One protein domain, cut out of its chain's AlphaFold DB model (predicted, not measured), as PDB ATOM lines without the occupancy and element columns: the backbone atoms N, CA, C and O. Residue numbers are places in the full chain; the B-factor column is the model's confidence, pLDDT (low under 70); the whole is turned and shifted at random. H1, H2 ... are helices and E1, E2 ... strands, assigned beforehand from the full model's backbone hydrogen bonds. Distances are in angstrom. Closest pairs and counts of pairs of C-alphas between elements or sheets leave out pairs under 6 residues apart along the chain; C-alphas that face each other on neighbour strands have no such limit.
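This is residues 25 to 216 of the 223 residues of an uncharacterized protein of Shimia marina (UniProt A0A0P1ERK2). A twisted wall of seven antiparallel strands has three helices, H1, H2 and H3, side by side along one face, while the long link of residues 166 to 190 passes over the opposite face. The long strands E5, E6 and E7 run past the helices at one end and make the longest axis, with loops at their tips; the short H4 lies beside the edge strand E5. The printed part has 192 residues, with four named helices and seven named strands in the order H1 H2 E1 E2 E3 E4 H3 H4 E5 E6 E7, and the class is mixed. The sheet's order is E1 E2 E3 E4 E7 E6 E5. The whole is compact, with a radius of gyration of the C-alphas of 17.5 A and spans of 59 by 40 by 30 A.

The sheet holds E1, residues 66 to 70; E2, 79 to 83; E3, 89 to 94; E4, 97 to 103, 20.0 A; E7, 191 to 202, 36.8 A; E6, 156 to 165, 29.4 A; and E5, 137 to 147, 30.3 A. The helices are H1, residues 34 to 47, 19.9 A; H2, 53 to 62, 14.2 A; H3, 107 to 121, 21.0 A; and H4, 126 to 129. H1 begins at C-alpha 34 (360.776, 235.502, 223.248), and E7 ends at C-alpha 202 (394.351, 257.479, 213.335).

E1 E2 E3 E4 and E5 E6 E7 are meanders, each strand the antiparallel neighbour of the one before. E4 and E7, one from each meander, are antiparallel neighbours with 177 degrees between their N-to-C directions, and N 98 and O 196 are 2.8 A apart, within hydrogen-bond range; so are N 159 of E6 and O 199 of E7, 2.8 A apart. H1, H2 and H3 on one face make two layers with the sheet. H3 lies over E7 and E6, along the strands, at a height of 7.4 A; its closest C-alphas to E6 are Tyr 111 and Ala 164, 5.3 A. H1 touches H3 at Gln 41 and Leu 113, C-alphas 6.2 A apart, a shallow tilt of 31 degrees, the same way. H1 and H2 form a helical hairpin, with C-alphas 46 and 59 4.9 A apart. H4 is only just at the sheet's level, at 4.0 A. Every O i to N i+4 pair is within range in H1 and H2, 9 of 11 in H3; H4 is too short for one.

The C-alphas of Thr 30 and Thr 209, the two farthest apart, are 59.8 A apart. The printed part has no cut. The link E6 to E7, 25 residues, is long. Mean pLDDT of the printed part is 81.1; 44 residues are under 70, among them 170 to 185 and 203 to 216.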
ATOM      1  N   THR A  25     374.546 220.724 212.620       89.81
ATOM      2  CA  THR A  25     374.083 220.242 213.935       89.81
ATOM      3  C   THR A  25     374.012 221.337 215.000       89.81
ATOM      4  O   THR A  25     373.346 221.162 216.019       89.81
ATOM      5  N   TYR A  26     374.670 222.473 214.760       90.50
ATOM      6  CA  TYR A  26     374.626 223.642 215.636       90.50
ATOM      7  C   TYR A  26     373.705 224.748 215.111       90.50
ATOM      8  O   TYR A  26     373.534 225.764 215.783       90.50
ATOM      9  N   ILE A  27     373.089 224.565 213.942       93.56
ATOM     10  CA  ILE A  27     372.049 225.472 213.460       93.56
ATOM     11  C   ILE A  27     370.754 225.123 214.194       93.56
ATOM     12  O   ILE A  27     370.357 223.961 214.250       93.56
ATOM     13  N   SER A  28     370.106 226.125 214.787       95.38
ATOM     14  CA  SER A  28     368.787 225.930 215.383       95.38
ATOM     15  C   SER A  28     367.699 226.062 214.324       95.38
ATOM     16  O   SER A  28     367.612 227.095 213.662       95.38
ATOM     17  N   ASP A  29     366.833 225.055 214.228       95.69
ATOM     18  CA  ASP A  29     365.609 225.101 213.415       95.69
ATOM     19  C   ASP A  29     364.393 225.606 214.212       95.69
ATOM     20  O   ASP A  29     363.341 225.903 213.649       95.69
ATOM     21  N   THR A  30     364.509 225.684 215.541       94.19
ATOM     22  CA  THR A  30     363.442 226.159 216.432       94.19
ATOM     23  C   THR A  30     363.829 227.517 217.001       94.19
ATOM     24  O   THR A  30     364.910 227.606 217.575       94.19
ATOM     25  N   PRO A  31     362.984 228.557 216.887       95.50
ATOM     26  CA  PRO A  31     363.263 229.866 217.467       95.50
ATOM     27  C   PRO A  31     363.553 229.792 218.964       95.50
ATOM     28  O   PRO A  31     362.857 229.093 219.703       95.50
ATOM     29  N   ALA A  32     364.533 230.576 219.410       96.25
ATOM     30  CA  ALA A  32     364.722 230.847 220.825       96.25
ATOM     31  C   ALA A  32     363.469 231.522 221.400       96.25
ATOM     32  O   ALA A  32     362.737 232.218 220.681       96.25
ATOM     33  N   ASP A  33     363.233 231.338 222.697       96.00
ATOM     34  CA  ASP A  33     362.075 231.923 223.356       96.00
ATOM     35  C   ASP A  33     362.115 233.462 223.320       96.00
ATOM     36  O   ASP A  33     363.163 234.111 223.218       96.00
ATOM     37  N   ALA A  34     360.930 234.064 223.407       96.62
ATOM     38  CA  ALA A  34     360.776 235.502 223.248       96.62
ATOM     39  C   ALA A  34     361.469 236.318 224.353       96.62
ATOM     40  O   ALA A  34     361.886 237.448 224.093       96.62
ATOM     41  N   ALA A  35     361.595 235.783 225.573       97.38
ATOM     42  CA  ALA A  35     362.205 236.503 226.686       97.38
ATOM     43  C   ALA A  35     363.730 236.566 226.520       97.38
ATOM     44  O   ALA A  35     364.306 237.657 226.612       97.38
ATOM     45  N   SER A  36     364.359 235.440 226.180       97.06
ATOM     46  CA  SER A  36     365.788 235.362 225.864       97.06
ATOM     47  C   SER A  36     366.135 236.198 224.637       97.06
ATOM     48  O   SER A  36     367.103 236.965 224.653       97.06
ATOM     49  N   PHE A  37     365.304 236.151 223.591       97.88
ATOM     50  CA  PHE A  37     365.506 236.981 222.404       97.88
ATOM     51  C   PHE A  37     365.391 238.479 222.719       97.88
ATOM     52  O   PHE A  37     366.238 239.269 222.299       97.88
ATOM     53  N   ALA A  38     364.412 238.892 223.532       97.94
ATOM     54  CA  ALA A  38     364.295 240.280 223.977       97.94
ATOM     55  C   ALA A  38     365.504 240.726 224.824       97.94
ATOM     56  O   ALA A  38     365.969 241.864 224.704       97.94
ATOM     57  N   LEU A  39     366.052 239.842 225.664       97.94
ATOM     58  CA  LEU A  39     367.279 240.111 226.413       97.94
ATOM     59  C   LEU A  39     368.490 240.272 225.476       97.94
ATOM     60  O   LEU A  39     369.241 241.239 225.633       97.94
ATOM     61  N   ALA A  40     368.638 239.412 224.464       97.81
ATOM     62  CA  ALA A  40     369.668 239.543 223.431       97.81
ATOM     63  C   ALA A  40     369.531 240.862 222.643       97.81
ATOM     64  O   ALA A  40     370.523 241.552 222.404       97.81
ATOM     65  N   GLN A  41     368.305 241.291 222.319       98.44
ATOM     66  CA  GLN A  41     368.061 242.590 221.678       98.44
ATOM     67  C   GLN A  41     368.538 243.762 222.550       98.44
ATOM     68  O   GLN A  41     369.083 244.739 222.027       98.44
ATOM     69  N   ARG A  42     368.370 243.686 223.880       98.00
ATOM     70  CA  ARG A  42     368.913 244.698 224.804       98.00
ATOM     71  C   ARG A  42     370.442 244.709 224.799       98.00
ATOM     72  O   ARG A  42     371.015 245.796 224.744       98.00
ATOM     73  N   ALA A  43     371.091 243.542 224.793       97.00
ATOM     74  CA  ALA A  43     372.551 243.444 224.688       97.00
ATOM     75  C   ALA A  43     373.073 244.073 223.388       97.00
ATOM     76  O   ALA A  43     373.983 244.899 223.420       97.00
ATOM     77  N   VAL A  44     372.441 243.768 222.252       97.69
ATOM     78  CA  VAL A  44     372.800 244.362 220.956       97.69
ATOM     79  C   VAL A  44     372.665 245.882 220.986       97.69
ATOM     80  O   VAL A  44     373.598 246.589 220.608       97.69
ATOM     81  N   ARG A  45     371.561 246.420 221.519       97.38
ATOM     82  CA  ARG A  45     371.386 247.877 221.675       97.38
ATOM     83  C   ARG A  45     372.438 248.511 222.587       97.38
ATOM     84  O   ARG A  45     372.839 249.649 222.342       97.38
ATOM     85  N   ALA A  46     372.871 247.805 223.630       95.62
ATOM     86  CA  ALA A  46     373.940 248.269 224.506       95.62
ATOM     87  C   ALA A  46     375.285 248.335 223.769       95.62
ATOM     88  O   ALA A  46     376.003 249.324 223.895       95.62
ATOM     89  N   CYS A  47     375.573 247.331 222.939       94.44
ATOM     90  CA  CYS A  47     376.803 247.237 222.160       94.44
ATOM     91  C   CYS A  47     376.896 248.190 220.958       94.44
ATOM     92  O   CYS A  47     377.987 248.339 220.419       94.44
ATOM     93  N   SER A  48     375.822 248.876 220.542       94.12
ATOM     94  CA  SER A  48     375.893 249.839 219.422       94.12
ATOM     95  C   SER A  48     376.939 250.946 219.646       94.12
ATOM     96  O   SER A  48     377.544 251.445 218.698       94.12
ATOM     97  N   ASP A  49     377.207 251.312 220.904       87.38
ATOM     98  CA  ASP A  49     378.206 252.325 221.271       87.38
ATOM     99  C   ASP A  49     379.619 251.752 221.427       87.38
ATOM    100  O   ASP A  49     380.394 252.234 222.245       87.38
ATOM    101  N   LEU A  50     379.990 250.742 220.638       86.75
ATOM    102  CA  LEU A  50     381.257 250.015 220.782       86.75
ATOM    103  C   LEU A  50     382.521 250.899 220.793       86.75
ATOM    104  O   LEU A  50     383.535 250.536 221.377       86.75
ATOM    105  N   HIS A  51     382.443 252.095 220.204       79.50
ATOM    106  CA  HIS A  51     383.487 253.125 220.256       79.50
ATOM    107  C   HIS A  51     383.752 253.695 221.670       79.50
ATOM    108  O   HIS A  51     384.744 254.392 221.867       79.50
ATOM    109  N   SER A  52     382.864 253.448 222.638       84.88
ATOM    110  CA  SER A  52     382.960 253.878 224.032       84.88
ATOM    111  C   SER A  52     382.698 252.684 224.960       84.88
ATOM    112  O   SER A  52     381.545 252.413 225.313       84.88
ATOM    113  N   PRO A  53     383.757 251.976 225.402       84.75
ATOM    114  CA  PRO A  53     383.621 250.830 226.295       84.75
ATOM    115  C   PRO A  53     382.817 251.138 227.563       84.75
ATOM    116  O   PRO A  53     381.972 250.345 227.967       84.75
ATOM    117  N   ASP A  54     383.002 252.322 228.150       87.56
ATOM    118  CA  ASP A  54     382.250 252.760 229.329       87.56
ATOM    119  C   ASP A  54     380.751 252.922 229.051       87.56
ATOM    120  O   ASP A  54     379.916 252.625 229.909       87.56
ATOM    121  N   ALA A  55     380.378 253.414 227.863       90.19
ATOM    122  CA  ALA A  55     378.975 253.530 227.480       90.19
ATOM    123  C   ALA A  55     378.334 252.149 227.319       90.19
ATOM    124  O   ALA A  55     377.235 251.936 227.835       90.19
ATOM    125  N   VAL A  56     379.041 251.208 226.683       91.75
ATOM    126  CA  VAL A  56     378.592 249.815 226.551       91.75
ATOM    127  C   VAL A  56     378.411 249.176 227.926       91.75
ATOM    128  O   VAL A  56     377.335 248.652 228.207       91.75
ATOM    129  N   GLN A  57     379.397 249.290 228.824       92.56
ATOM    130  CA  GLN A  57     379.316 248.761 230.193       92.56
ATOM    131  C   GLN A  57     378.104 249.307 230.957       92.56
ATOM    132  O   GLN A  57     377.331 248.537 231.537       92.56
ATOM    133  N   ARG A  58     377.890 250.631 230.930       93.81
ATOM    134  CA  ARG A  58     376.729 251.255 231.583       93.81
ATOM    135  C   ARG A  58     375.414 250.754 230.997       93.81
ATOM    136  O   ARG A  58     374.508 250.426 231.756       93.81
ATOM    137  N   LYS A  59     375.302 250.673 229.668       96.00
ATOM    138  CA  LYS A  59     374.082 250.209 228.990       96.00
ATOM    139  C   LYS A  59     373.802 248.726 229.239       96.00
ATOM    140  O   LYS A  59     372.649 248.365 229.449       96.00
ATOM    141  N   LEU A  60     374.833 247.881 229.267       95.50
ATOM    142  CA  LEU A  60     374.711 246.470 229.642       95.50
ATOM    143  C   LEU A  60     374.240 246.336 231.095       95.50
ATOM    144  O   LEU A  60     373.282 245.615 231.362       95.50
ATOM    145  N   THR A  61     374.819 247.112 232.013       95.25
ATOM    146  CA  THR A  61     374.393 247.135 233.422       95.25
ATOM    147  C   THR A  61     372.932 247.571 233.567       95.25
ATOM    148  O   THR A  61     372.150 246.922 234.256       95.25
ATOM    149  N   GLN A  62     372.518 248.624 232.853       95.62
ATOM    150  CA  GLN A  62     371.121 249.080 232.806       95.62
ATOM    151  C   GLN A  62     370.168 248.039 232.203       95.62
ATOM    152  O   GLN A  62     368.991 248.003 232.554       95.62
ATOM    153  N   ALA A  63     370.667 247.186 231.307       94.44
ATOM    154  CA  ALA A  63     369.918 246.082 230.718       94.44
ATOM    155  C   ALA A  63     369.882 244.819 231.601       94.44
ATOM    156  O   ALA A  63     369.277 243.825 231.194       94.44
ATOM    157  N   GLY A  64     370.486 244.858 232.795       94.56
ATOM    158  CA  GLY A  64     370.475 243.769 233.774       94.56
ATOM    159  C   GLY A  64     371.650 242.792 233.668       94.56
ATOM    160  O   GLY A  64     371.638 241.771 234.350       94.56
ATOM    161  N   PHE A  65     372.654 243.082 232.837       95.38
ATOM    162  CA  PHE A  65     373.877 242.284 232.750       95.38
ATOM    163  C   PHE A  65     374.867 242.716 233.828       95.38
ATOM    164  O   PHE A  65     374.997 243.904 234.121       95.38
ATOM    165  N   GLN A  66     375.617 241.774 234.385       93.44
ATOM    166  CA  GLN A  66     376.764 242.114 235.225       93.44
ATOM    167  C   GLN A  66     377.998 242.207 234.337       93.44
ATOM    168  O   GLN A  66     378.266 241.290 233.565       93.44
ATOM    169  N   VAL A  67     378.742 243.308 234.436       90.06
ATOM    170  CA  VAL A  67     379.952 243.521 233.639       90.06
ATOM    171  C   VAL A  67     381.140 243.697 234.569       90.06
ATOM    172  O   VAL A  67     381.147 244.594 235.409       90.06
ATOM    173  N   VAL A  68     382.140 242.833 234.423       82.88
ATOM    174  CA  VAL A  68     383.366 242.863 235.221       82.88
ATOM    175  C   VAL A  68     384.546 243.066 234.286       82.88
ATOM    176  O   VAL A  68     384.792 242.252 233.397       82.88
ATOM    177  N   ALA A  69     385.303 244.142 234.492       75.31
ATOM    178  CA  ALA A  69     386.568 244.333 233.799       75.31
ATOM    179  C   ALA A  69     387.559 243.252 234.259       75.31
ATOM    180  O   ALA A  69     388.001 243.233 235.411       75.31
ATOM    181  N   LYS A  70     387.915 242.335 233.359       66.25
ATOM    182  CA  LYS A  70     389.116 241.514 233.506       66.25
ATOM    183  C   LYS A  70     390.255 242.371 232.968       66.25
ATOM    184  O   LYS A  70     390.141 242.917 231.874       66.25
ATOM    185  N   GLY A  71     391.311 242.540 233.762       57.19
ATOM    186  CA  GLY A  71     392.416 243.453 233.457       57.19
ATOM    187  C   GLY A  71     392.982 243.324 232.036       57.19
ATOM    188  O   GLY A  71     392.699 242.381 231.298       57.19
ATOM    189  N   THR A  72     393.812 244.290 231.655       53.72
ATOM    190  CA  THR A  72     394.444 244.342 230.337       53.72
ATOM    191  C   THR A  72     395.143 243.027 230.010       53.72
ATOM    192  O   THR A  72     396.067 242.590 230.695       53.72
ATOM    193  N   ALA A  73     394.713 242.375 228.933       53.53
ATOM    194  CA  ALA A  73     395.467 241.250 228.411       53.53
ATOM    195  C   ALA A  73     396.809 241.730 227.832       53.53
ATOM    196  O   ALA A  73     397.054 242.933 227.728       53.53
ATOM    197  N   SER A  74     397.677 240.792 227.437       43.81
ATOM    198  CA  SER A  74     399.117 240.954 227.150       43.81
ATOM    199  C   SER A  74     399.540 242.047 226.141       43.81
ATOM    200  O   SER A  74     400.726 242.169 225.851       43.81
ATOM    201  N   ARG A  75     398.615 242.852 225.600       48.81
ATOM    202  CA  ARG A  75     398.867 244.028 224.746       48.81
ATOM    203  C   ARG A  75     397.996 245.257 225.077       48.81
ATOM    204  O   ARG A  75     397.747 246.076 224.200       48.81
ATOM    205  N   GLY A  76     397.495 245.391 226.308       52.16
ATOM    206  CA  GLY A  76     396.803 246.612 226.757       52.16
ATOM    207  C   GLY A  76     395.353 246.767 226.283       52.16
ATOM    208  O   GLY A  76     394.801 247.855 226.395       52.16
ATOM    209  N   ARG A  77     394.718 245.709 225.757       56.59
ATOM    210  CA  ARG A  77     393.272 245.731 225.469       56.59
ATOM    211  C   ARG A  77     392.505 245.189 226.669       56.59
ATOM    212  O   ARG A  77     392.815 244.100 227.155       56.59
ATOM    213  N   GLU A  78     391.520 245.951 227.123       65.69
ATOM    214  CA  GLU A  78     390.604 245.538 228.184       65.69
ATOM    215  C   GLU A  78     389.627 244.482 227.670       65.69
ATOM    216  O   GLU A  78     389.112 244.571 226.548       65.69
ATOM    217  N   ARG A  79     389.384 243.474 228.509       69.00
ATOM    218  CA  ARG A  79     388.360 242.456 228.299       69.00
ATOM    219  C   ARG A  79     387.294 242.627 229.371       69.00
ATOM    220  O   ARG A  79     387.603 242.835 230.540       69.00
ATOM    221  N   PHE A  80     386.041 242.451 228.980       77.06
ATOM    222  CA  PHE A  80     384.929 242.466 229.913       77.06
ATOM    223  C   PHE A  80     384.307 241.081 229.968       77.06
ATOM    224  O   PHE A  80     383.952 240.510 228.939       77.06
ATOM    225  N   ASP A  81     384.183 240.551 231.176       76.69
ATOM    226  CA  ASP A  81     383.320 239.412 231.418       76.69
ATOM    227  C   ASP A  81     381.904 239.939 231.613       76.69
ATOM    228  O   ASP A  81     381.659 240.807 232.454       76.69
ATOM    229  N   VAL A  82     380.983 239.433 230.799       86.62
ATOM    230  CA  VAL A  82     379.576 239.812 230.840       86.62
ATOM    231  C   VAL A  82     378.780 238.595 231.279       86.62
ATOM    232  O   VAL A  82     378.749 237.583 230.584       86.62
ATOM    233  N   VAL A  83     378.130 238.696 232.433       88.69
ATOM    234  CA  VAL A  83     377.215 237.670 232.935       88.69
ATOM    235  C   VAL A  83     375.796 238.116 232.624       88.69
ATOM    236  O   VAL A  83     375.325 239.144 233.123       88.69
ATOM    237  N   ALA A  84     375.129 237.356 231.764       89.88
ATOM    238  CA  ALA A  84     373.733 237.575 231.437       89.88
ATOM    239  C   ALA A  84     372.816 237.053 232.560       89.88
ATOM    240  O   ALA A  84     373.152 236.069 233.220       89.88
ATOM    241  N   PRO A  85     371.652 237.691 232.783       90.75
ATOM    242  CA  PRO A  85     370.655 237.181 233.725       90.75
ATOM    243  C   PRO A  85     370.004 235.876 233.242       90.75
ATOM    244  O   PRO A  85     369.454 235.136 234.051       90.75
ATOM    245  N   ASP A  86     370.084 235.599 231.940       91.94
ATOM    246  CA  ASP A  86     369.697 234.339 231.321       91.94
ATOM    247  C   ASP A  86     370.952 233.612 230.823       91.94
ATOM    248  O   ASP A  86     371.764 234.209 230.117       91.94
ATOM    249  N   ALA A  87     371.105 232.337 231.177       87.06
ATOM    250  CA  ALA A  87     372.264 231.533 230.794       87.06
ATOM    251  C   ALA A  87     372.304 231.197 229.292       87.06
ATOM    252  O   ALA A  87     373.367 230.838 228.783       87.06
ATOM    253  N   ASP A  88     371.177 231.316 228.589       92.94
ATOM    254  CA  ASP A  88     371.099 231.056 227.154       92.94
ATOM    255  C   ASP A  88     371.535 232.268 226.312       92.94
ATOM    256  O   ASP A  88     371.837 232.105 225.127       92.94
ATOM    257  N   VAL A  89     371.651 233.464 226.910       94.38
ATOM    258  CA  VAL A  89     372.196 234.666 226.258       94.38
ATOM    259  C   VAL A  89     373.682 234.812 226.570       94.38
ATOM    260  O   VAL A  89     374.088 234.982 227.716       94.38
ATOM    261  N   ILE A  90     374.508 234.834 225.527       91.56
ATOM    262  CA  ILE A  90     375.960 234.988 225.633       91.56
ATOM    263  C   ILE A  90     376.364 236.352 225.087       91.56
ATOM    264  O   ILE A  90     375.996 236.716 223.972       91.56
ATOM    265  N   VAL A  91     377.151 237.109 225.849       91.44
ATOM    266  CA  VAL A  91     377.707 238.389 225.401       91.44
ATOM    267  C   VAL A  91     379.213 238.367 225.604       91.44
ATOM    268  O   VAL A  91     379.697 238.169 226.715       91.44
ATOM    269  N   HIS A  92     379.960 238.611 224.533       86.56
ATOM    270  CA  HIS A  92     381.399 238.843 224.611       86.56
ATOM    271  C   HIS A  92     381.696 240.222 224.059       86.56
ATOM    272  O   HIS A  92     381.311 240.530 222.936       86.56
ATOM    273  N   PHE A  93     382.380 241.056 224.829       85.81
ATOM    274  CA  PHE A  93     382.618 242.440 224.446       85.81
ATOM    275  C   PHE A  93     384.029 242.891 224.848       85.81
ATOM    276  O   PHE A  93     384.519 242.596 225.940       85.81
ATOM    277  N   ASN A  94     384.681 243.618 223.938       82.31
ATOM    278  CA  ASN A  94     385.891 244.397 224.188       82.31
ATOM    279  C   ASN A  94     385.834 245.736 223.432       82.31
ATOM    280  O   ASN A  94     384.868 246.038 222.741       82.31
ATOM    281  N   ALA A  95     386.895 246.542 223.520       78.56
ATOM    282  CA  ALA A  95     386.932 247.881 222.917       78.56
ATOM    283  C   ALA A  95     386.806 247.939 221.377       78.56
ATOM    284  O   ALA A  95     386.700 249.026 220.816       78.56
ATOM    285  N   SER A  96     386.856 246.802 220.682       80.38
ATOM    286  CA  SER A  96     386.825 246.724 219.216       80.38
ATOM    287  C   SER A  96     385.783 245.762 218.658       80.38
ATOM    288  O   SER A  96     385.479 245.854 217.473       80.38
ATOM    289  N   ASN A  97     385.228 244.859 219.471       87.00
ATOM    290  CA  ASN A  97     384.200 243.921 219.033       87.00
ATOM    291  C   ASN A  97     383.138 243.658 220.112       87.00
ATOM    292  O   ASN A  97     383.397 243.757 221.314       87.00
ATOM    293  N   CYS A  98     381.933 243.315 219.668       90.88
ATOM    294  CA  CYS A  98     380.892 242.747 220.508       90.88
ATOM    295  C   CYS A  98     380.205 241.593 219.775       90.88
ATOM    296  O   CYS A  98     379.712 241.761 218.659       90.88
ATOM    297  N   PHE A  99     380.158 240.439 220.432       92.69
ATOM    298  CA  PHE A  99     379.355 239.290 220.053       92.69
ATOM    299  C   PHE A  99     378.138 239.210 220.962       92.69
ATOM    300  O   PHE A  99     378.271 239.272 222.186       92.69
ATOM    301  N   VAL A 100     376.970 239.015 220.358       95.00
ATOM    302  CA  VAL A 100     375.755 238.640 221.081       95.00
ATOM    303  C   VAL A 100     375.242 237.340 220.498       95.00
ATOM    304  O   VAL A 100     374.969 237.237 219.305       95.00
ATOM    305  N   GLY A 101     375.160 236.345 221.360       94.38
ATOM    306  CA  GLY A 101     374.825 234.974 221.057       94.38
ATOM    307  C   GLY A 101     373.600 234.514 221.829       94.38
ATOM    308  O   GLY A 101     373.337 235.013 222.924       94.38
ATOM    309  N   LEU A 102     372.857 233.567 221.267       96.00
ATOM    310  CA  LEU A 102     371.678 233.007 221.919       96.00
ATOM    311  C   LEU A 102     371.503 231.527 221.559       96.00
ATOM    312  O   LEU A 102     371.480 231.154 220.382       96.00
ATOM    313  N   VAL A 103     371.393 230.683 222.588       94.44
ATOM    314  CA  VAL A 103     371.042 229.265 222.438       94.44
ATOM    315  C   VAL A 103     369.651 229.161 221.819       94.44
ATOM    316  O   VAL A 103     368.738 229.899 222.171       94.44
ATOM    317  N   GLY A 104     369.502 228.272 220.839       95.69
ATOM    318  CA  GLY A 104     368.270 228.123 220.070       95.69
ATOM    319  C   GLY A 104     368.015 229.242 219.056       95.69
ATOM    320  O   GLY A 104     367.032 229.171 218.333       95.69
ATOM    321  N   MET A 105     368.868 230.267 218.942       97.31
ATOM    322  CA  MET A 105     368.643 231.332 217.962       97.31
ATOM    323  C   MET A 105     368.726 230.790 216.535       97.31
ATOM    324  O   MET A 105     369.749 230.224 216.142       97.31
ATOM    325  N   THR A 106     367.660 230.986 215.758       98.12
ATOM    326  CA  THR A 106     367.644 230.590 214.346       98.12
ATOM    327  C   THR A 106     368.445 231.579 213.495       98.12
ATOM    328  O   THR A 106     368.684 232.722 213.915       98.12
ATOM    329  N   PRO A 107     368.835 231.199 212.269       97.56
ATOM    330  CA  PRO A 107     369.465 232.128 211.337       97.56
ATOM    331  C   PRO A 107     368.614 233.387 211.065       97.56
ATOM    332  O   PRO A 107     369.153 234.487 210.961       97.56
ATOM    333  N   GLU A 108     367.286 233.278 211.028       98.25
ATOM    334  CA  GLU A 108     366.372 234.413 210.838       98.25
ATOM    335  C   GLU A 108     366.389 235.367 212.037       98.25
ATOM    336  O   GLU A 108     366.474 236.583 211.855       98.25
ATOM    337  N   GLN A 109     366.373 234.831 213.262       98.31
ATOM    338  CA  GLN A 109     366.496 235.636 214.480       98.31
ATOM    339  C   GLN A 109     367.868 236.323 214.559       98.31
ATOM    340  O   GLN A 109     367.947 237.495 214.921       98.31
ATOM    341  N   SER A 110     368.940 235.635 214.156       98.12
ATOM    342  CA  SER A 110     370.288 236.212 214.039       98.12
ATOM    343  C   SER A 110     370.312 237.388 213.052       98.12
ATOM    344  O   SER A 110     370.824 238.468 213.363       98.12
ATOM    345  N   TYR A 111     369.679 237.229 211.885       98.31
ATOM    346  CA  TYR A 111     369.518 238.312 210.915       98.31
ATOM    347  C   TYR A 111     368.754 239.503 211.510       98.31
ATOM    348  O   TYR A 111     369.203 240.645 211.377       98.31
ATOM    349  N   GLU A 112     367.621 239.252 212.176       98.44
ATOM    350  CA  GLU A 112     366.804 240.282 212.826       98.44
ATOM    351  C   GLU A 112     367.601 241.050 213.888       98.44
ATOM    352  O   GLU A 112     367.571 242.285 213.918       98.44
ATOM    353  N   LEU A 113     368.365 240.337 214.718       98.00
ATOM    354  CA  LEU A 113     369.184 240.927 215.769       98.00
ATOM    355  C   LEU A 113     370.237 241.877 215.173       98.00
ATOM    356  O   LEU A 113     370.362 243.026 215.609       98.00
ATOM    357  N   ALA A 114     370.925 241.453 214.107       97.94
ATOM    358  CA  ALA A 114     371.912 242.279 213.414       97.94
ATOM    359  C   ALA A 114     371.301 243.545 212.789       97.94
ATOM    360  O   ALA A 114     371.978 244.574 212.714       97.94
ATOM    361  N   GLN A 115     370.016 243.529 212.398       98.50
ATOM    362  CA  GLN A 115     369.359 244.716 211.834       98.50
ATOM    363  C   GLN A 115     369.331 245.906 212.795       98.50
ATOM    364  O   GLN A 115     369.261 247.050 212.341       98.50
ATOM    365  N   ILE A 116     369.411 245.674 214.108       98.25
ATOM    366  CA  ILE A 116     369.521 246.754 215.095       98.25
ATOM    367  C   ILE A 116     370.804 247.558 214.845       98.25
ATOM    368  O   ILE A 116     370.743 248.783 214.724       98.25
ATOM    369  N   TRP A 117     371.945 246.884 214.684       97.75
ATOM    370  CA  TRP A 117     373.209 247.542 214.351       97.75
ATOM    371  C   TRP A 117     373.225 248.073 212.921       97.75
ATOM    372  O   TRP A 117     373.690 249.188 212.694       97.75
ATOM    373  N   VAL A 118     372.670 247.343 211.951       97.50
ATOM    374  CA  VAL A 118     372.610 247.825 210.559       97.50
ATOM    375  C   VAL A 118     371.892 249.172 210.490       97.50
ATOM    376  O   VAL A 118     372.387 250.093 209.842       97.50
ATOM    377  N   LYS A 119     370.776 249.321 211.213       97.12
ATOM    378  CA  LYS A 119     370.030 250.582 211.312       97.12
ATOM    379  C   LYS A 119     370.823 251.655 212.062       97.12
ATOM    380  O   LYS A 119     371.012 252.739 211.513       97.12
ATOM    381  N   ALA A 120     371.326 251.345 213.259       95.19
ATOM    382  CA  ALA A 120     372.044 252.307 214.103       95.19
ATOM    383  C   ALA A 120     373.322 252.850 213.435       95.19
ATOM    384  O   ALA A 120     373.650 254.034 213.538       95.19
ATOM    385  N   HIS A 121     374.022 251.998 212.683       93.38
ATOM    386  CA  HIS A 121     375.256 252.348 211.987       93.38
ATOM    387  C   HIS A 121     375.023 252.683 210.512       93.38
ATOM    388  O   HIS A 121     375.971 253.074 209.844       93.38
ATOM    389  N   GLN A 122     373.801 252.591 209.979       95.00
ATOM    390  CA  GLN A 122     373.490 252.790 208.552       95.00
ATOM    391  C   GLN A 122     374.411 251.970 207.627       95.00
ATOM    392  O   GLN A 122     374.928 252.472 206.624       95.00
ATOM    393  N   ALA A 123     374.683 250.725 208.015       93.81
ATOM    394  CA  ALA A 123     375.579 249.846 207.281       93.81
ATOM    395  C   ALA A 123     374.916 249.341 205.992       93.81
ATOM    396  O   ALA A 123     373.706 249.122 205.934       93.81
ATOM    397  N   LYS A 124     375.717 249.148 204.944       95.06
ATOM    398  CA  LYS A 124     375.261 248.609 203.657       95.06
ATOM    399  C   LYS A 124     375.665 247.141 203.534       95.06
ATOM    400  O   LYS A 124     376.722 246.781 204.052       95.06
ATOM    401  N   PRO A 125     374.867 246.294 202.864       93.75
ATOM    402  CA  PRO A 125     375.212 244.886 202.688       93.75
ATOM    403  C   PRO A 125     376.494 244.738 201.863       93.75
ATOM    404  O   PRO A 125     376.769 245.566 200.994       93.75
ATOM    405  N   ASN A 126     377.256 243.667 202.091       87.19
ATOM    406  CA  ASN A 126     378.480 243.373 201.332       87.19
ATOM    407  C   ASN A 126     378.253 243.323 199.810       87.19
ATOM    408  O   ASN A 126     379.079 243.830 199.050       87.19
ATOM    409  N   SER A 127     377.091 242.832 199.371       83.31
ATOM    410  CA  SER A 127     376.708 242.789 197.953       83.31
ATOM    411  C   SER A 127     376.672 244.167 197.285       83.31
ATOM    412  O   SER A 127     376.960 244.274 196.096       83.31
ATOM    413  N   ALA A 128     376.411 245.242 198.040       84.81
ATOM    414  CA  ALA A 128     376.463 246.615 197.527       84.81
ATOM    415  C   ALA A 128     377.882 247.056 197.124       84.81
ATOM    416  O   ALA A 128     378.053 248.132 196.555       84.81
ATOM    417  N   TYR A 129     378.891 246.243 197.430       83.44
ATOM    418  CA  TYR A 129     380.285 246.490 197.109       83.44
ATOM    419  C   TYR A 129     380.925 245.381 196.260       83.44
ATOM    420  O   TYR A 129     382.145 245.352 196.132       83.44
ATOM    421  N   GLY A 130     380.121 244.474 195.693       79.25
ATOM    422  CA  GLY A 130     380.609 243.363 194.869       79.25
ATOM    423  C   GLY A 130     381.147 242.165 195.657       79.25
ATOM    424  O   GLY A 130     381.630 241.217 195.045       79.25
ATOM    425  N   ASP A 131     381.028 242.177 196.986       80.31
ATOM    426  CA  ASP A 131     381.465 241.071 197.834       80.31
ATOM    427  C   ASP A 131     380.326 240.065 198.052       80.31
ATOM    428  O   ASP A 131     379.168 240.435 198.278       80.31
ATOM    429  N   GLY A 132     380.667 238.776 198.005       78.75
ATOM    430  CA  GLY A 132     379.750 237.686 198.330       78.75
ATOM    431  C   GLY A 132     379.487 237.545 199.834       78.75
ATOM    432  O   GLY A 132     380.019 238.280 200.670       78.75
ATOM    433  N   LEU A 133     378.665 236.559 200.181       83.44
ATOM    434  CA  LEU A 133     378.446 236.133 201.562       83.44
ATOM    435  C   LEU A 133     379.172 234.811 201.806       83.44
ATOM    436  O   LEU A 133     379.182 233.938 200.943       83.44
ATOM    437  N   SER A 134     379.778 234.675 202.985       84.50
ATOM    438  CA  SER A 134     380.297 233.388 203.449       84.50
ATOM    439  C   SER A 134     379.137 232.442 203.764       84.50
ATOM    440  O   SER A 134     378.107 232.882 204.279       84.50
ATOM    441  N   ASP A 135     379.328 231.139 203.559       84.69
ATOM    442  CA  ASP A 135     378.329 230.130 203.918       84.69
ATOM    443  C   ASP A 135     377.988 230.127 205.414       84.69
ATOM    444  O   ASP A 135     376.901 229.681 205.773       84.69
ATOM    445  N   HIS A 136     378.850 230.671 206.277       86.25
ATOM    446  CA  HIS A 136     378.644 230.753 207.728       86.25
ATOM    447  C   HIS A 136     377.668 231.844 208.167       86.25
ATOM    448  O   HIS A 136     377.202 231.822 209.308       86.25
ATOM    449  N   VAL A 137     377.363 232.806 207.294       90.50
ATOM    450  CA  VAL A 137     376.538 233.967 207.635       90.50
ATOM    451  C   VAL A 137     375.248 233.986 206.831       90.50
ATOM    452  O   VAL A 137     375.191 233.546 205.685       90.50
ATOM    453  N   VAL A 138     374.194 234.516 207.439       94.06
ATOM    454  CA  VAL A 138     372.956 234.896 206.739       94.06
ATOM    455  C   VAL A 138     372.993 236.334 206.245       94.06
ATOM    456  O   VAL A 138     372.207 236.721 205.385       94.06
ATOM    457  N   GLY A 139     373.911 237.141 206.772       93.38
ATOM    458  CA  GLY A 139     374.103 238.507 206.325       93.38
ATOM    459  C   GLY A 139     375.400 239.105 206.840       93.38
ATOM    460  O   GLY A 139     375.881 238.766 207.922       93.38
ATOM    461  N   ALA A 140     375.962 240.001 206.036       93.44
ATOM    462  CA  ALA A 140     377.127 240.791 206.385       93.44
ATOM    463  C   ALA A 140     376.979 242.205 205.817       93.44
ATOM    464  O   ALA A 140     376.547 242.391 204.672       93.44
ATOM    465  N   TRP A 141     377.338 243.196 206.628       96.38
ATOM    466  CA  TRP A 141     377.221 244.611 206.305       96.38
ATOM    467  C   TRP A 141     378.469 245.363 206.726       96.38
ATOM    468  O   TRP A 141     379.189 244.965 207.643       96.38
ATOM    469  N   ARG A 142     378.690 246.504 206.080       92.38
ATOM    470  CA  ARG A 142     379.790 247.394 206.416       92.38
ATOM    471  C   ARG A 142     379.440 248.859 206.256       92.38
ATOM    472  O   ARG A 142     378.581 249.237 205.455       92.38
ATOM    473  N   ARG A 143     380.152 249.691 207.009       91.56
ATOM    474  CA  ARG A 143     380.198 251.138 206.815       91.56
ATOM    475  C   ARG A 143     381.616 251.624 207.023       91.56
ATOM    476  O   ARG A 143     382.204 251.379 208.071       91.56
ATOM    477  N   PHE A 144     382.121 252.360 206.044       90.38
ATOM    478  CA  PHE A 144     383.411 253.030 206.116       90.38
ATOM    479  C   PHE A 144     383.187 254.531 206.032       90.38
ATOM    480  O   PHE A 144     382.339 254.987 205.261       90.38
ATOM    481  N   PHE A 145     383.924 255.290 206.826       85.75
ATOM    482  CA  PHE A 145     383.974 256.737 206.703       85.75
ATOM    483  C   PHE A 145     385.335 257.255 207.143       85.75
ATOM    484  O   PHE A 145     386.047 256.615 207.919       85.75
ATOM    485  N   GLU A 146     385.674 258.420 206.613       82.12
ATOM    486  CA  GLU A 146     386.898 259.135 206.918       82.12
ATOM    487  C   GLU A 146     386.530 260.551 207.345       82.12
ATOM    488  O   GLU A 146     385.716 261.212 206.696       82.12
ATOM    489  N   GLU A 147     387.110 260.996 208.451       73.31
ATOM    490  CA  GLU A 147     387.064 262.385 208.873       73.31
ATOM    491  C   GLU A 147     388.393 263.042 208.487       73.31
ATOM    492  O   GLU A 147     389.459 262.554 208.890       73.31
ATOM    493  N   PRO A 148     388.360 264.132 207.699       72.75
ATOM    494  CA  PRO A 148     389.575 264.803 207.265       72.75
ATOM    495  C   PRO A 148     390.325 265.394 208.464       72.75
ATOM    496  O   PRO A 148     389.776 265.551 209.559       72.75
ATOM    497  N   ALA A 149     391.595 265.736 208.254       71.00
ATOM    498  CA  ALA A 149     392.374 266.460 209.251       71.00
ATOM    499  C   ALA A 149     391.689 267.792 209.610       71.00
ATOM    500  O   ALA A 149     391.127 268.473 208.749       71.00
ATOM    501  N   ALA A 150     391.764 268.167 210.882       69.25
ATOM    502  CA  ALA A 150     391.319 269.466 211.380       69.25
ATOM    503  C   ALA A 150     392.485 270.141 212.111       69.25
ATOM    504  O   ALA A 150     393.492 269.501 212.406       69.25
ATOM    505  N   GLN A 151     392.387 271.436 212.405       71.62
ATOM    506  CA  GLN A 151     393.469 272.145 213.089       71.62
ATOM    507  C   GLN A 151     393.799 271.470 214.436       71.62
ATOM    508  O   GLN A 151     392.930 271.333 215.295       71.62
ATOM    509  N   GLY A 152     395.048 271.012 214.590       66.62
ATOM    510  CA  GLY A 152     395.507 270.263 215.767       66.62
ATOM    511  C   GLY A 152     395.025 268.809 215.840       66.62
ATOM    512  O   GLY A 152     395.163 268.191 216.897       66.62
ATOM    513  N   LYS A 153     394.450 268.264 214.755       67.75
ATOM    514  CA  LYS A 153     393.904 266.907 214.737       67.75
ATOM    515  C   LYS A 153     394.204 266.091 213.476       67.75
ATOM    516  O   LYS A 153     394.008 266.557 212.355       67.75
ATOM    517  N   ALA A 154     394.622 264.841 213.671       67.62
ATOM    518  CA  ALA A 154     394.986 263.911 212.598       67.62
ATOM    519  C   ALA A 154     393.749 263.335 211.878       67.62
ATOM    520  O   ALA A 154     392.709 263.183 212.524       67.62
ATOM    521  N   PRO A 155     393.841 262.972 210.583       71.38
ATOM    522  CA  PRO A 155     392.744 262.314 209.878       71.38
ATOM    523  C   PRO A 155     392.400 260.966 210.527       71.38
ATOM    524  O   PRO A 155     393.267 260.261 211.060       71.38
ATOM    525  N   TYR A 156     391.117 260.618 210.471       76.00
ATOM    526  CA  TYR A 156     390.548 259.478 211.177       76.00
ATOM    527  C   TYR A 156     389.745 258.600 210.220       76.00
ATOM    528  O   TYR A 156     388.780 259.058 209.617       76.00
ATOM    529  N   GLN A 157     390.116 257.328 210.105       82.00
ATOM    530  CA  GLN A 157     389.362 256.334 209.345       82.00
ATOM    531  C   GLN A 157     388.664 255.372 210.296       82.00
ATOM    532  O   GLN A 157     389.294 254.793 211.181       82.00
ATOM    533  N   HIS A 158     387.374 255.141 210.070       84.25
ATOM    534  CA  HIS A 158     386.587 254.193 210.847       84.25
ATOM    535  C   HIS A 158     385.908 253.193 209.923       84.25
ATOM    536  O   HIS A 158     385.225 253.556 208.959       84.25
ATOM    537  N   ARG A 159     386.087 251.914 210.239       88.44
ATOM    538  CA  ARG A 159     385.464 250.798 209.544       88.44
ATOM    539  C   ARG A 159     384.615 250.009 210.517       88.44
ATOM    540  O   ARG A 159     385.105 249.566 211.550       88.44
ATOM    541  N   ILE A 160     383.351 249.847 210.166       90.75
ATOM    542  CA  ILE A 160     382.369 249.091 210.930       90.75
ATOM    543  C   ILE A 160     382.001 247.874 210.098       90.75
ATOM    544  O   ILE A 160     381.653 248.021 208.922       90.75
ATOM    545  N   TYR A 161     382.051 246.703 210.718       93.38
ATOM    546  CA  TYR A 161     381.607 245.437 210.152       93.38
ATOM    547  C   TYR A 161     380.529 244.843 211.047       93.38
ATOM    548  O   TYR A 161     380.628 244.907 212.272       93.38
ATOM    549  N   ILE A 162     379.495 244.288 210.424       95.19
ATOM    550  CA  ILE A 162     378.405 243.593 211.101       95.19
ATOM    551  C   ILE A 162     378.221 242.246 210.417       95.19
ATOM    552  O   ILE A 162     378.132 242.201 209.189       95.19
ATOM    553  N   ALA A 163     378.118 241.172 211.191       94.88
ATOM    554  CA  ALA A 163     377.820 239.838 210.688       94.88
ATOM    555  C   ALA A 163     376.680 239.197 211.485       94.88
ATOM    556  O   ALA A 163     376.606 239.343 212.703       94.88
ATOM    557  N   ALA A 164     375.805 238.480 210.785       96.31
ATOM    558  CA  ALA A 164     374.783 237.616 211.361       96.31
ATOM    559  C   ALA A 164     375.103 236.172 210.981       96.31
ATOM    560  O   ALA A 164     375.069 235.822 209.798       96.31
ATOM    561  N   PHE A 165     375.447 235.340 211.959       93.75
ATOM    562  CA  PHE A 165     375.866 233.964 211.718       93.75
ATOM    563  C   PHE A 165     374.674 233.005 211.692       93.75
ATOM    564  O   PHE A 165     373.669 233.238 212.363       93.75
ATOM    565  N   LYS A 166     374.798 231.914 210.926       93.56
ATOM    566  CA  LYS A 166     373.844 230.786 210.927       93.56
ATOM    567  C   LYS A 166     373.975 229.905 212.170       93.56
ATOM    568  O   LYS A 166     373.040 229.199 212.520       93.56
ATOM    569  N   THR A 167     375.158 229.914 212.774       91.06
ATOM    570  CA  THR A 167     375.534 229.110 213.936       91.06
ATOM    571  C   THR A 167     376.562 229.870 214.783       91.06
ATOM    572  O   THR A 167     376.924 231.000 214.445       91.06
ATOM    573  N   TRP A 168     377.050 229.290 215.873       87.44
ATOM    574  CA  TRP A 168     378.178 229.833 216.625       87.44
ATOM    575  C   TRP A 168     379.406 230.021 215.723       87.44
ATOM    576  O   TRP A 168     379.775 229.099 214.988       87.44
ATOM    577  N   PRO A 169     380.072 231.186 215.753       77.50
ATOM    578  CA  PRO A 169     381.297 231.367 214.992       77.50
ATOM    579  C   PRO A 169     382.380 230.419 215.532       77.50
ATOM    580  O   PRO A 169     382.631 230.347 216.737       77.50
ATOM    581  N   TYR A 170     383.012 229.664 214.631       62.00
ATOM    582  CA  TYR A 170     384.095 228.744 214.974       62.00
ATOM    583  C   TYR A 170     385.444 229.459 214.952       62.00
ATOM    584  O   TYR A 170     385.847 230.013 213.931       62.00
ATOM    585  N   GLY A 171     386.180 229.340 216.057       47.28
ATOM    586  CA  GLY A 171     387.579 229.755 216.152       47.28
ATOM    587  C   GLY A 171     387.788 231.271 216.268       47.28
ATOM    588  O   GLY A 171     386.851 232.057 216.140       47.28
ATOM    589  N   PRO A 172     389.024 231.712 216.551       38.44
ATOM    590  CA  PRO A 172     389.352 233.129 216.548       38.44
ATOM    591  C   PRO A 172     389.271 233.640 215.103       38.44
ATOM    592  O   PRO A 172     390.127 233.303 214.286       38.44
ATOM    593  N   TYR A 173     388.267 234.451 214.758       36.69
ATOM    594  CA  TYR A 173     388.331 235.227 213.520       36.69
ATOM    595  C   TYR A 173     389.398 236.316 213.696       36.69
ATOM    596  O   TYR A 173     389.148 237.401 214.213       36.69
ATOM    597  N   ASP A 174     390.626 235.976 213.311       35.94
ATOM    598  CA  ASP A 174     391.745 236.891 213.141       35.94
ATOM    599  C   ASP A 174     392.333 236.671 211.736       35.94
ATOM    600  O   ASP A 174     393.187 235.796 211.562       35.94
ATOM    601  N   PRO A 175     391.921 237.448 210.714       30.31
ATOM    602  CA  PRO A 175     392.517 237.371 209.377       30.31
ATOM    603  C   PRO A 175     394.015 237.753 209.343       30.31
ATOM    604  O   PRO A 175     394.621 237.723 208.276       30.31
ATOM    605  N   SER A 176     394.628 238.099 210.484       28.36
ATOM    606  CA  SER A 176     396.042 238.462 210.633       28.36
ATOM    607  C   SER A 176     396.860 237.545 211.559       28.36
ATOM    608  O   SER A 176     398.038 237.828 211.785       28.36
ATOM    609  N   GLY A 177     396.279 236.454 212.081       31.47
ATOM    610  CA  GLY A 177     396.987 235.387 212.808       31.47
ATOM    611  C   GLY A 177     397.904 235.823 213.965       31.47
ATOM    612  O   GLY A 177     398.842 235.102 214.295       31.47
ATOM    613  N   SER A 178     397.696 236.994 214.572       32.62
ATOM    614  CA  SER A 178     398.647 237.580 215.532       32.62
ATOM    615  C   SER A 178     398.019 238.330 216.715       32.62
ATOM    616  O   SER A 178     398.755 238.892 217.539       32.62
ATOM    617  N   LEU A 179     396.682 238.355 216.828       40.84
ATOM    618  CA  LEU A 179     395.929 239.228 217.739       40.84
ATOM    619  C   LEU A 179     394.607 238.651 218.301       40.84
ATOM    620  O   LEU A 179     393.937 239.348 219.065       40.84
ATOM    621  N   GLY A 180     394.213 237.420 217.975       36.81
ATOM    622  CA  GLY A 180     392.937 236.855 218.434       36.81
ATOM    623  C   GLY A 180     392.926 236.431 219.909       36.81
ATOM    624  O   GLY A 180     393.626 235.498 220.296       36.81
ATOM    625  N   TYR A 181     392.074 237.049 220.730       41.38
ATOM    626  CA  TYR A 181     391.581 236.382 221.938       41.38
ATOM    627  C   TYR A 181     390.837 235.115 221.521       41.38
ATOM    628  O   TYR A 181     390.074 235.145 220.553       41.38
ATOM    629  N   ALA A 182     391.004 234.020 222.264       41.59
ATOM    630  CA  ALA A 182     390.008 232.963 222.220       41.59
ATOM    631  C   ALA A 182     388.695 233.591 222.704       41.59
ATOM    632  O   ALA A 182     388.588 233.961 223.876       41.59
ATOM    633  N   ILE A 183     387.727 233.775 221.800       50.59
ATOM    634  CA  ILE A 183     386.333 233.908 222.222       50.59
ATOM    635  C   ILE A 183     386.096 232.679 223.099       50.59
ATOM    636  O   ILE A 183     386.483 231.573 222.699       50.59
ATOM    637  N   GLU A 184     385.604 232.866 224.328       55.34
ATOM    638  CA  GLU A 184     385.267 231.707 225.152       55.34
ATOM    639  C   GLU A 184     384.392 230.772 224.321       55.34
ATOM    640  O   GLU A 184     383.577 231.250 223.529       55.34
ATOM    641  N   PRO A 185     384.620 229.452 224.400       61.25
ATOM    642  CA  PRO A 185     383.944 228.534 223.510       61.25
ATOM    643  C   PRO A 185     382.439 228.722 223.675       61.25
ATOM    644  O   PRO A 185     381.899 228.512 224.762       61.25
ATOM    645  N   PHE A 186     381.781 229.123 222.587       73.75
ATOM    646  CA  PHE A 186     380.330 229.177 222.544       73.75
ATOM    647  C   PHE A 186     379.746 227.807 222.928       73.75
ATOM    648  O   PHE A 186     380.412 226.773 222.762       73.75
ATOM    649  N   PRO A 187     378.515 227.775 223.462       80.19
ATOM    650  CA  PRO A 187     377.910 226.537 223.920       80.19
ATOM    651  C   PRO A 187     377.915 225.464 222.832       80.19
ATOM    652  O   PRO A 187     377.616 225.726 221.670       80.19
ATOM    653  N   LYS A 188     378.163 224.212 223.221       83.88
ATOM    654  CA  LYS A 188     378.006 223.056 222.327       83.88
ATOM    655  C   LYS A 188     376.530 222.651 222.196       83.88
ATOM    656  O   LYS A 188     376.162 221.524 222.513       83.88
ATOM    657  N   LYS A 189     375.679 223.598 221.807       90.06
ATOM    658  CA  LYS A 189     374.229 223.442 221.599       90.06
ATOM    659  C   LYS A 189     373.818 224.204 220.339       90.06
ATOM    660  O   LYS A 189     374.544 225.121 219.976       90.06
ATOM    661  N   PRO A 190     372.685 223.899 219.693       93.75
ATOM    662  CA  PRO A 190     372.191 224.720 218.595       93.75
ATOM    663  C   PRO A 190     371.980 226.174 219.016       93.75
ATOM    664  O   PRO A 190     371.527 226.443 220.130       93.75
ATOM    665  N   GLY A 191     372.320 227.109 218.141       94.38
ATOM    666  CA  GLY A 191     372.201 228.541 218.391       94.38
ATOM    667  C   GLY A 191     373.037 229.339 217.406       94.38
ATOM    668  O   GLY A 191     373.733 228.774 216.571       94.38
ATOM    669  N   ALA A 192     372.975 230.657 217.502       95.00
ATOM    670  CA  ALA A 192     373.667 231.549 216.584       95.00
ATOM    671  C   ALA A 192     374.240 232.755 217.326       95.00
ATOM    672  O   ALA A 192     374.005 232.949 218.522       95.00
ATOM    673  N   ALA A 193     374.982 233.592 216.606       94.88
ATOM    674  CA  ALA A 193     375.455 234.867 217.119       94.88
ATOM    675  C   ALA A 193     375.422 235.954 216.046       94.88
ATOM    676  O   ALA A 193     375.357 235.683 214.845       94.88
ATOM    677  N   VAL A 194     375.528 237.193 216.503       96.12
ATOM    678  CA  VAL A 194     375.856 238.358 215.686       96.12
ATOM    679  C   VAL A 194     377.150 238.980 216.187       96.12
ATOM    680  O   VAL A 194     377.466 238.896 217.375       96.12
ATOM    681  N   GLU A 195     377.874 239.637 215.292       94.12
ATOM    682  CA  GLU A 195     379.102 240.367 215.599       94.12
ATOM    683  C   GLU A 195     379.008 241.810 215.104       94.12
ATOM    684  O   GLU A 195     378.590 242.056 213.971       94.12
ATOM    685  N   LEU A 196     379.435 242.748 215.948       93.81
ATOM    686  CA  LEU A 196     379.766 244.121 215.590       93.81
ATOM    687  C   LEU A 196     381.254 244.326 215.837       93.81
ATOM    688  O   LEU A 196     381.712 244.149 216.964       93.81
ATOM    689  N   SER A 197     381.978 244.760 214.812       90.88
ATOM    690  CA  SER A 197     383.414 245.027 214.891       90.88
ATOM    691  C   SER A 197     383.738 246.425 214.377       90.88
ATOM    692  O   SER A 197     383.279 246.849 213.314       90.88
ATOM    693  N   HIS A 198     384.523 247.159 215.160       86.69
ATOM    694  CA  HIS A 198     384.987 248.512 214.885       86.69
ATOM    695  C   HIS A 198     386.508 248.507 214.709       86.69
ATOM    696  O   HIS A 198     387.257 248.103 215.598       86.69
ATOM    697  N   HIS A 199     386.972 249.021 213.575       83.56
ATOM    698  CA  HIS A 199     388.384 249.269 213.315       83.56
ATOM    699  C   HIS A 199     388.588 250.757 213.066       83.56
ATOM    700  O   HIS A 199     388.142 251.299 212.054       83.56
ATOM    701  N   ALA A 200     389.268 251.403 214.001       76.38
ATOM    702  CA  ALA A 200     389.647 252.800 213.914       76.38
ATOM    703  C   ALA A 200     391.147 252.911 213.619       76.38
ATOM    704  O   ALA A 200     391.961 252.250 214.263       76.38
ATOM    705  N   GLN A 201     391.511 253.746 212.650       73.38
ATOM    706  CA  GLN A 201     392.893 254.105 212.350       73.38
ATOM    707  C   GLN A 201     393.033 255.621 212.416       73.38
ATOM    708  O   GLN A 201     392.279 256.358 211.781       73.38
ATOM    709  N   CYS A 202     394.006 256.074 213.197       70.81
ATOM    710  CA  CYS A 202     394.351 257.479 213.335       70.81
ATOM    711  C   CYS A 202     395.770 257.666 212.815       70.81
ATOM    712  O   CYS A 202     396.705 257.062 213.343       70.81
ATOM    713  N   ASN A 203     395.926 258.452 211.751       64.25
ATOM    714  CA  ASN A 203     397.222 258.617 211.103       64.25
ATOM    715  C   ASN A 203     397.954 259.837 211.678       64.25
ATOM    716  O   ASN A 203     397.967 260.913 211.082       64.25
ATOM    717  N   ALA A 204     398.510 259.683 212.883       54.91
ATOM    718  CA  ALA A 204     399.166 260.768 213.615       54.91
ATOM    719  C   ALA A 204     400.484 261.247 212.974       54.91
ATOM    720  O   ALA A 204     400.890 262.379 213.211       54.91
ATOM    721  N   SER A 205     401.109 260.441 212.108       51.69
ATOM    722  CA  SER A 205     402.344 260.793 211.382       51.69
ATOM    723  C   SER A 205     402.170 261.910 210.346       51.69
ATOM    724  O   SER A 205     403.142 262.373 209.766       51.69
ATOM    725  N   VAL A 206     400.943 262.386 210.114       50.75
ATOM    726  CA  VAL A 206     400.679 263.577 209.287       50.75
ATOM    727  C   VAL A 206     400.914 264.881 210.079       50.75
ATOM    728  O   VAL A 206     400.918 265.966 209.503       50.75
ATOM    729  N   LEU A 207     401.141 264.797 211.397       50.00
ATOM    730  CA  LEU A 207     401.368 265.936 212.291       50.00
ATOM    731  C   LEU A 207     402.701 265.791 213.050       50.00
ATOM    732  O   LEU A 207     402.722 265.782 214.276       50.00
ATOM    733  N   ASP A 208     403.821 265.732 212.325       46.09
ATOM    734  CA  ASP A 208     405.198 265.681 212.872       46.09
ATOM    735  C   ASP A 208     405.616 266.916 213.715       46.09
ATOM    736  O   ASP A 208     406.780 267.075 214.071       46.09
ATOM    737  N   THR A 209     404.694 267.823 214.054       46.94
ATOM    738  CA  THR A 209     405.004 269.097 214.726       46.94
ATOM    739  C   THR A 209     404.181 269.400 215.976       46.94
ATOM    740  O   THR A 209     404.395 270.451 216.580       46.94
ATOM    741  N   VAL A 210     403.272 268.517 216.415       47.03
ATOM    742  CA  VAL A 210     402.462 268.769 217.624       47.03
ATOM    743  C   VAL A 210     402.442 267.549 218.543       47.03
ATOM    744  O   VAL A 210     401.694 266.593 218.333       47.03
ATOM    745  N   GLU A 211     403.250 267.608 219.600       40.47
ATOM    746  CA  GLU A 211     403.165 266.707 220.751       40.47
ATOM    747  C   GLU A 211     401.718 266.737 221.297       40.47
ATOM    748  O   GLU A 211     401.220 267.788 221.699       40.47
ATOM    749  N   GLY A 212     401.001 265.607 221.244       47.88
ATOM    750  CA  GLY A 212     399.612 265.506 221.722       47.88
ATOM    751  C   GLY A 212     398.501 265.682 220.674       47.88
ATOM    752  O   GLY A 212     397.352 265.911 221.057       47.88
ATOM    753  N   ALA A 213     398.790 265.561 219.371       48.03
ATOM    754  CA  ALA A 213     397.754 265.571 218.334       48.03
ATOM    755  C   ALA A 213     396.659 264.510 218.596       48.03
ATOM    756  O   ALA A 213     396.916 263.307 218.631       48.03
ATOM    757  N   THR A 214     395.416 264.967 218.766       58.88
ATOM    758  CA  THR A 214     394.232 264.105 218.938       58.88
ATOM    759  C   THR A 214     393.611 263.786 217.575       58.88
ATOM    760  O   THR A 214     393.812 264.517 216.612       58.88
ATOM    761  N   CYS A 215     392.877 262.686 217.420       57.56
ATOM    762  CA  CYS A 215     392.231 262.373 216.137       57.56
ATOM    763  C   CYS A 215     391.090 263.369 215.843       57.56
ATOM    764  O   CYS A 215     390.410 263.815 216.771       57.56
ATOM    765  N   SER A 216     390.872 263.730 214.568       51.53
ATOM    766  CA  SER A 216     389.872 264.732 214.140       51.53
ATOM    767  C   SER A 216     388.446 264.367 214.529       51.53
ATOM    768  O   SER A 216     387.674 265.260 214.888       51.53
TER     769      SER A 216